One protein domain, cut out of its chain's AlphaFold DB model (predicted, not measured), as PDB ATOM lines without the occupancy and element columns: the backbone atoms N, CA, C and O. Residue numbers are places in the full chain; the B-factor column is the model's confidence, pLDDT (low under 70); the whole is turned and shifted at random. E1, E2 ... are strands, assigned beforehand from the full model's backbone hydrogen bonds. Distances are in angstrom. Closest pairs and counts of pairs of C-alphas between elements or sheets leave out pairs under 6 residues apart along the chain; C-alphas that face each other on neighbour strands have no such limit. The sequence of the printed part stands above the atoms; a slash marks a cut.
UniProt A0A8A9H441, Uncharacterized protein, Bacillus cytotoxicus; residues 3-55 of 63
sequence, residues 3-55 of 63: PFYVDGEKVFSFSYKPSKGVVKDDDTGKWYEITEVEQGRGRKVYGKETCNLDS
ATOM      1  N   PRO A   3     155.540 144.567 187.901       91.12
ATOM      2  CA  PRO A   3     154.607 145.192 188.834       91.12
ATOM      3  C   PRO A   3     153.171 144.734 188.563       91.12
ATOM      4  O   PRO A   3     152.730 144.722 187.412       91.12
ATOM      5  N   PHE A   4     152.476 144.351 189.635       91.94
ATOM      6  CA  PHE A   4     151.087 143.917 189.627       91.94
ATOM      7  C   PHE A   4     150.179 145.054 190.085       91.94
ATOM      8  O   PHE A   4     150.415 145.646 191.141       91.94
ATOM      9  N   TYR A   5     149.159 145.345 189.284       92.69
ATOM     10  CA  TYR A   5     148.216 146.426 189.508       92.69
ATOM     11  C   TYR A   5     146.798 145.894 189.672       92.69
ATOM     12  O   TYR A   5     146.348 145.050 188.895       92.69
ATOM     13  N   VAL A   6     146.088 146.451 190.644       91.44
ATOM     14  CA  VAL A   6     144.659 146.237 190.875       91.44
ATOM     15  C   VAL A   6     144.019 147.612 190.929       91.44
ATOM     16  O   VAL A   6     144.527 148.493 191.613       91.44
ATOM     17  N   ASP A   7     142.977 147.828 190.126       89.88
ATOM     18  CA  ASP A   7     142.266 149.114 190.035       89.88
ATOM     19  C   ASP A   7     143.180 150.340 189.803       89.88
ATOM     20  O   ASP A   7     142.881 151.461 190.201       89.88
ATOM     21  N   GLY A   8     144.312 150.135 189.118       88.25
ATOM     22  CA  GLY A   8     145.296 151.179 188.808       88.25
ATOM     23  C   GLY A   8     146.371 151.401 189.879       88.25
ATOM     24  O   GLY A   8     147.357 152.088 189.606       88.25
ATOM     25  N   GLU A   9     146.255 150.770 191.047       90.75
ATOM     26  CA  GLU A   9     147.243 150.845 192.124       90.75
ATOM     27  C   GLU A   9     148.189 149.646 192.107       90.75
ATOM     28  O   GLU A   9     147.785 148.508 191.868       90.75
ATOM     29  N   LYS A  10     149.480 149.894 192.357       90.94
ATOM     30  CA  LYS A  10     150.470 148.818 192.455       90.94
ATOM     31  C   LYS A  10     150.322 148.133 193.811       90.94
ATOM     32  O   LYS A  10     150.617 148.752 194.827       90.94
ATOM     33  N   VAL A  11     149.982 146.849 193.800       89.94
ATOM     34  CA  VAL A  11     149.860 146.042 195.023       89.94
ATOM     35  C   VAL A  11     151.211 145.414 195.375       89.94
ATOM     36  O   VAL A  11     151.796 145.710 196.408       89.94
ATOM     37  N   PHE A  12     151.770 144.617 194.463       90.69
ATOM     38  CA  PHE A  12     153.069 143.965 194.641       90.69
ATOM     39  C   PHE A  12     153.772 143.799 193.290       90.69
ATOM     40  O   PHE A  12     153.462 144.473 192.302       90.69
ATOM     41  N   SER A  13     154.792 142.951 193.229       90.06
ATOM     42  CA  SER A  13     155.481 142.671 191.975       90.06
ATOM     43  C   SER A  13     156.079 141.281 191.937       90.06
ATOM     44  O   SER A  13     156.695 140.842 192.902       90.06
ATOM     45  N   PHE A  14     155.986 140.639 190.778       87.38
ATOM     46  CA  PHE A  14     156.598 139.341 190.545       87.38
ATOM     47  C   PHE A  14     158.065 139.486 190.155       87.38
ATOM     48  O   PHE A  14     158.457 140.379 189.391       87.38
ATOM     49  N   SER A  15     158.890 138.554 190.618       86.69
ATOM     50  CA  SER A  15     160.286 138.453 190.184       86.69
ATOM     51  C   SER A  15     160.394 137.972 188.731       86.69
ATOM     52  O   SER A  15     161.253 138.449 187.988       86.69
ATOM     53  N   TYR A  16     159.475 137.102 188.300       85.69
ATOM     54  CA  TYR A  16     159.397 136.508 186.961       85.69
ATOM     55  C   TYR A  16     158.112 136.920 186.229       85.69
ATOM     56  O   TYR A  16     157.220 137.502 186.838       85.69
ATOM     57  N   LYS A  17     158.024 136.649 184.917       86.44
ATOM     58  CA  LYS A  17     156.810 136.915 184.128       86.44
ATOM     59  C   LYS A  17     155.713 135.956 184.596       86.44
ATOM     60  O   LYS A  17     155.862 134.759 184.344       86.44
ATOM     61  N   PRO A  18     154.640 136.430 185.245       85.31
ATOM     62  CA  PRO A  18     153.564 135.537 185.620       85.31
ATOM     63  C   PRO A  18     152.750 135.141 184.382       85.31
ATOM     64  O   PRO A  18     152.682 135.868 183.385       85.31
ATOM     65  N   SER A  19     152.132 133.969 184.462       83.12
ATOM     66  CA  SER A  19     151.121 133.499 183.514       83.12
ATOM     67  C   SER A  19     149.729 133.955 183.966       83.12
ATOM     68  O   SER A  19     149.577 134.509 185.052       83.12
ATOM     69  N   LYS A  20     148.694 133.693 183.160       83.94
ATOM     70  CA  LYS A  20     147.306 133.806 183.640       83.94
ATOM     71  C   LYS A  20     147.087 132.852 184.821       83.94
ATOM     72  O   LYS A  20     147.617 131.742 184.799       83.94
ATOM     73  N   GLY A  21     146.307 133.269 185.814       86.88
ATOM     74  CA  GLY A  21     146.015 132.453 186.992       86.88
ATOM     75  C   GLY A  21     145.613 133.281 188.206       86.88
ATOM     76  O   GLY A  21     145.416 134.490 188.106       86.88
ATOM     77  N   VAL A  22     145.504 132.611 189.352       88.31
ATOM     78  CA  VAL A  22     145.197 133.233 190.642       88.31
ATOM     79  C   VAL A  22     146.444 133.191 191.517       88.31
ATOM     80  O   VAL A  22     147.140 132.179 191.574       88.31
ATOM     81  N   VAL A  23     146.740 134.310 192.161       87.69
ATOM     82  CA  VAL A  23     147.919 134.520 192.997       87.69
ATOM     83  C   VAL A  23     147.480 134.997 194.369       87.69
ATOM     84  O   VAL A  23     146.486 135.710 194.493       87.69
ATOM     85  N   LYS A  24     148.213 134.587 195.398       87.38
ATOM     86  CA  LYS A  24     148.004 135.048 196.765       87.38
ATOM     87  C   LYS A  24     149.069 136.082 197.094       87.38
ATOM     88  O   LYS A  24     150.232 135.894 196.746       87.38
ATOM     89  N   ASP A  25     148.654 137.168 197.718       87.25
ATOM     90  CA  ASP A  25     149.556 138.095 198.377       87.25
ATOM     91  C   ASP A  25     149.831 137.575 199.790       87.25
ATOM     92  O   ASP A  25     148.909 137.446 200.596       87.25
ATOM     93  N   ASP A  26     151.088 137.235 200.071       83.19
ATOM     94  CA  ASP A  26     151.499 136.679 201.362       83.19
ATOM     95  C   ASP A  26     151.490 137.732 202.483       83.19
ATOM     96  O   ASP A  26     151.313 137.368 203.646       83.19
ATOM     97  N   ASP A  27     151.613 139.024 202.152       85.38
ATOM     98  CA  ASP A  27     151.637 140.103 203.146       85.38
ATOM     99  C   ASP A  27     150.227 140.415 203.672       85.38
ATOM    100  O   ASP A  27     150.026 140.624 204.871       85.38
ATOM    101  N   THR A  28     149.229 140.434 202.783       83.88
ATOM    102  CA  THR A  28     147.830 140.739 203.142       83.88
ATOM    103  C   THR A  28     146.943 139.500 203.275       83.88
ATOM    104  O   THR A  28     145.836 139.588 203.809       83.88
ATOM    105  N   GLY A  29     147.390 138.346 202.774       83.31
ATOM    106  CA  GLY A  29     146.608 137.111 202.685       83.31
ATOM    107  C   GLY A  29     145.505 137.136 201.620       83.31
ATOM    108  O   GLY A  29     144.716 136.189 201.543       83.31
ATOM    109  N   LYS A  30     145.416 138.199 200.812       86.75
ATOM    110  CA  LYS A  30     144.389 138.368 199.778       86.75
ATOM    111  C   LYS A  30     144.718 137.573 198.521       86.75
ATOM    112  O   LYS A  30     145.877 137.353 198.182       86.75
ATOM    113  N   TRP A  31     143.679 137.170 197.799       88.81
ATOM    114  CA  TRP A  31     143.812 136.488 196.519       88.81
ATOM    115  C   TRP A  31     143.490 137.443 195.372       88.81
ATOM    116  O   TRP A  31     142.570 138.255 195.461       88.81
ATOM    117  N   TYR A  32     144.221 137.317 194.270       90.00
ATOM    118  CA  TYR A  32     144.063 138.137 193.076       90.00
ATOM    119  C   TYR A  32     144.056 137.275 191.816       90.00
ATOM    120  O   TYR A  32     144.871 136.368 191.665       90.00
ATOM    121  N   GLU A  33     143.158 137.565 190.880       91.88
ATOM    122  CA  GLU A  33     143.125 136.926 189.563       91.88
ATOM    123  C   GLU A  33     143.866 137.801 188.544       91.88
ATOM    124  O   GLU A  33     143.527 138.972 188.366       91.88
ATOM    125  N   ILE A  34     144.862 137.234 187.860       91.94
ATOM    126  CA  ILE A  34     145.605 137.898 186.784       91.94
ATOM    127  C   ILE A  34     144.736 137.921 185.529       91.94
ATOM    128  O   ILE A  34     144.502 136.885 184.898       91.94
ATOM    129  N   THR A  35     144.307 139.114 185.134       90.88
ATOM    130  CA  THR A  35     143.474 139.334 183.949       90.88
ATOM    131  C   THR A  35     144.324 139.592 182.710       90.88
ATOM    132  O   THR A  35     144.040 139.057 181.635       90.88
ATOM    133  N   GLU A  36     145.402 140.362 182.859       90.50
ATOM    134  CA  GLU A  36     146.226 140.815 181.745       90.50
ATOM    135  C   GLU A  36     147.712 140.850 182.106       90.50
ATOM    136  O   GLU A  36     148.116 141.267 183.191       90.50
ATOM    137  N   VAL A  37     148.547 140.417 181.160       88.94
ATOM    138  CA  VAL A  37     150.007 140.479 181.262       88.94
ATOM    139  C   VAL A  37     150.518 141.246 180.049       88.94
ATOM    140  O   VAL A  37     150.577 140.703 178.943       88.94
ATOM    141  N   GLU A  38     150.897 142.504 180.254       86.75
ATOM    142  CA  GLU A  38     151.354 143.385 179.186       86.75
ATOM    143  C   GLU A  38     152.735 142.935 178.686       86.75
ATOM    144  O   GLU A  38     153.718 142.846 179.437       86.75
ATOM    145  N   GLN A  39     152.822 142.633 177.390       71.81
ATOM    146  CA  GLN A  39     154.065 142.214 176.751       71.81
ATOM    147  C   GLN A  39     154.747 143.431 176.121       71.81
ATOM    148  O   GLN A  39     154.387 143.865 175.033       71.81
ATOM    149  N   GLY A  40     155.734 144.004 176.812       73.38
ATOM    150  CA  GLY A  40     156.445 145.185 176.319       73.38
ATOM    151  C   GLY A  40     157.450 145.755 177.317       73.38
ATOM    152  O   GLY A  40     157.760 145.134 178.337       73.38
ATOM    153  N   ARG A  41     157.954 146.966 177.035       70.00
ATOM    154  CA  ARG A  41     158.912 147.682 177.904       70.00
ATOM    155  C   ARG A  41     158.374 147.921 179.323       70.00
ATOM    156  O   ARG A  41     159.174 147.981 180.248       70.00
ATOM    157  N   GLY A  42     157.052 148.007 179.493       71.88
ATOM    158  CA  GLY A  42     156.407 148.260 180.784       71.88
ATOM    159  C   GLY A  42     156.329 147.052 181.722       71.88
ATOM    160  O   GLY A  42     156.307 147.248 182.933       71.88
ATOM    161  N   ARG A  43     156.322 145.817 181.186       84.12
ATOM    162  CA  ARG A  43     156.223 144.555 181.957       84.12
ATOM    163  C   ARG A  43     155.127 144.578 183.042       84.12
ATOM    164  O   ARG A  43     155.320 144.017 184.119       84.12
ATOM    165  N   LYS A  44     154.005 145.251 182.778       89.88
ATOM    166  CA  LYS A  44     152.918 145.425 183.745       89.88
ATOM    167  C   LYS A  44     152.009 144.207 183.758       89.88
ATOM    168  O   LYS A  44     151.795 143.562 182.732       89.88
ATOM    169  N   VAL A  45     151.487 143.897 184.931       91.88
ATOM    170  CA  VAL A  45     150.520 142.827 185.139       91.88
ATOM    171  C   VAL A  45     149.315 143.455 185.808       91.88
ATOM    172  O   VAL A  45     149.478 144.230 186.746       91.88
ATOM    173  N   TYR A  46     148.130 143.128 185.327       92.38
ATOM    174  CA  TYR A  46     146.882 143.623 185.876       92.38
ATOM    175  C   TYR A  46     146.048 142.458 186.377       92.38
ATOM    176  O   TYR A  46     146.111 141.337 185.855       92.38
ATOM    177  N   GLY A  47     145.261 142.739 187.396       92.38
ATOM    178  CA  GLY A  47     144.302 141.797 187.916       92.38
ATOM    179  C   GLY A  47     143.248 142.469 188.767       92.38
ATOM    180  O   GLY A  47     143.144 143.693 188.823       92.38
ATOM    181  N   LYS A  48     142.459 141.632 189.424       91.75
ATOM    182  CA  LYS A  48     141.395 142.041 190.341       91.75
ATOM    183  C   LYS A  48     141.467 141.214 191.617       91.75
ATOM    184  O   LYS A  48     141.901 140.061 191.574       91.75
ATOM    185  N   GLU A  49     141.039 141.791 192.735       89.12
ATOM    186  CA  GLU A  49     140.854 141.038 193.979       89.12
ATOM    187  C   GLU A  49     139.793 139.947 193.760       89.12
ATOM    188  O   GLU A  49     138.779 140.166 193.092       89.12
ATOM    189  N   THR A  50     140.047 138.749 194.277       82.38
ATOM    190  CA  THR A  50     139.114 137.623 194.221       82.38
ATOM    191  C   THR A  50     138.932 137.017 195.605       82.38
ATOM    192  O   THR A  50     139.821 137.057 196.457       82.38
ATOM    193  N   CYS A  51     137.742 136.473 195.851       67.56
ATOM    194  CA  CYS A  51     137.392 135.913 197.145       67.56
ATOM    195  C   CYS A  51     138.158 134.611 197.401       67.56
ATOM    196  O   CYS A  51     138.275 133.752 196.531       67.56
ATOM    197  N   ASN A  52     138.644 134.508 198.637       56.69
ATOM    198  CA  ASN A  52     139.455 133.452 199.228       56.69
ATOM    199  C   ASN A  52     139.359 132.071 198.544       56.69
ATOM    200  O   ASN A  52     138.394 131.327 198.746       56.69
ATOM    201  N   LEU A  53     140.393 131.714 197.768       56.78
ATOM    202  CA  LEU A  53     140.496 130.401 197.124       56.78
ATOM    203  C   LEU A  53     140.848 129.287 198.123       56.78
ATOM    204  O   LEU A  53     140.697 128.115 197.791       56.78
ATOM    205  N   ASP A  54     141.247 129.635 199.355       55.38
ATOM    206  CA  ASP A  54     141.503 128.663 200.428       55.38
ATOM    207  C   ASP A  54     140.234 127.861 200.797       55.38
ATOM    208  O   ASP A  54     140.324 126.734 201.279       55.38
ATOM    209  N   SER A  55     139.039 128.394 200.508       51.06
ATOM    210  CA  SER A  55     137.756 127.691 200.680       51.06
ATOM    211  C   SER A  55     137.378 126.807 199.486       51.06
ATOM    212  O   SER A  55     136.415 126.033 199.571       51.06
TER     213      SER A  55
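Overview. This is residues 3 to 55 of the 63 residues of an uncharacterized protein of Bacillus cytotoxicus (UniProt A0A8A9H441). A single five-stranded sheet, strongly twisted and curled like part of a barrel, makes this small domain; the barrel stays open, with its edge strands E2 and E3 apart. The loop between E4 and E5 and the tail after E5 lie at opposite ends of the longest axis. The printed part has 53 residues with five named strands, E1 to E5 along the chain, and no named helix. The sheet is mixed, in the order E2, E1, E5, E4, E3, and the class is all strand. The whole is compact, with a radius of gyration of the C-alphas of 10.7 A, yet elongated in outline, spanning 36 by 20 by 18 A.

Along the chain. E1, residues 3 to 6, begins at C-alpha 3 (154.607, 145.192, 188.834) and is 10.2 A long. E2 is residues 9 to 14, 14.9 A; E3 is residues 21 to 24, 10.3 A. E4, residues 31 to 37, is 16.9 A. E5, residues 45 to 50, is 15.5 A and ends at C-alpha 50 (139.114, 137.623, 194.221).

Arrangement. E1 and E2 form a hairpin, antiparallel at 140 degrees, with N 4 and O 12 2.8 A apart. E1 is parallel to E5 at 41 degrees, with N 5 to O 45 at 2.8 A. E3, E4 and E5 are a meander, each strand the antiparallel neighbour of the one before: N 32 to O 23 is 2.8 A, and N 46 to O 36 is 2.8 A. E1 and E3 are apart, as are E2 and E4.

Size, cuts and confidence. The C-alphas farthest apart, those of Arg 41 and Ser 55, are 37.0 A apart. The printed part has no cut. The link E1 to E2 is tight; the other links between strands are short. The mean pLDDT of the printed part is 84.2, and residues 51 to 55 are under 70.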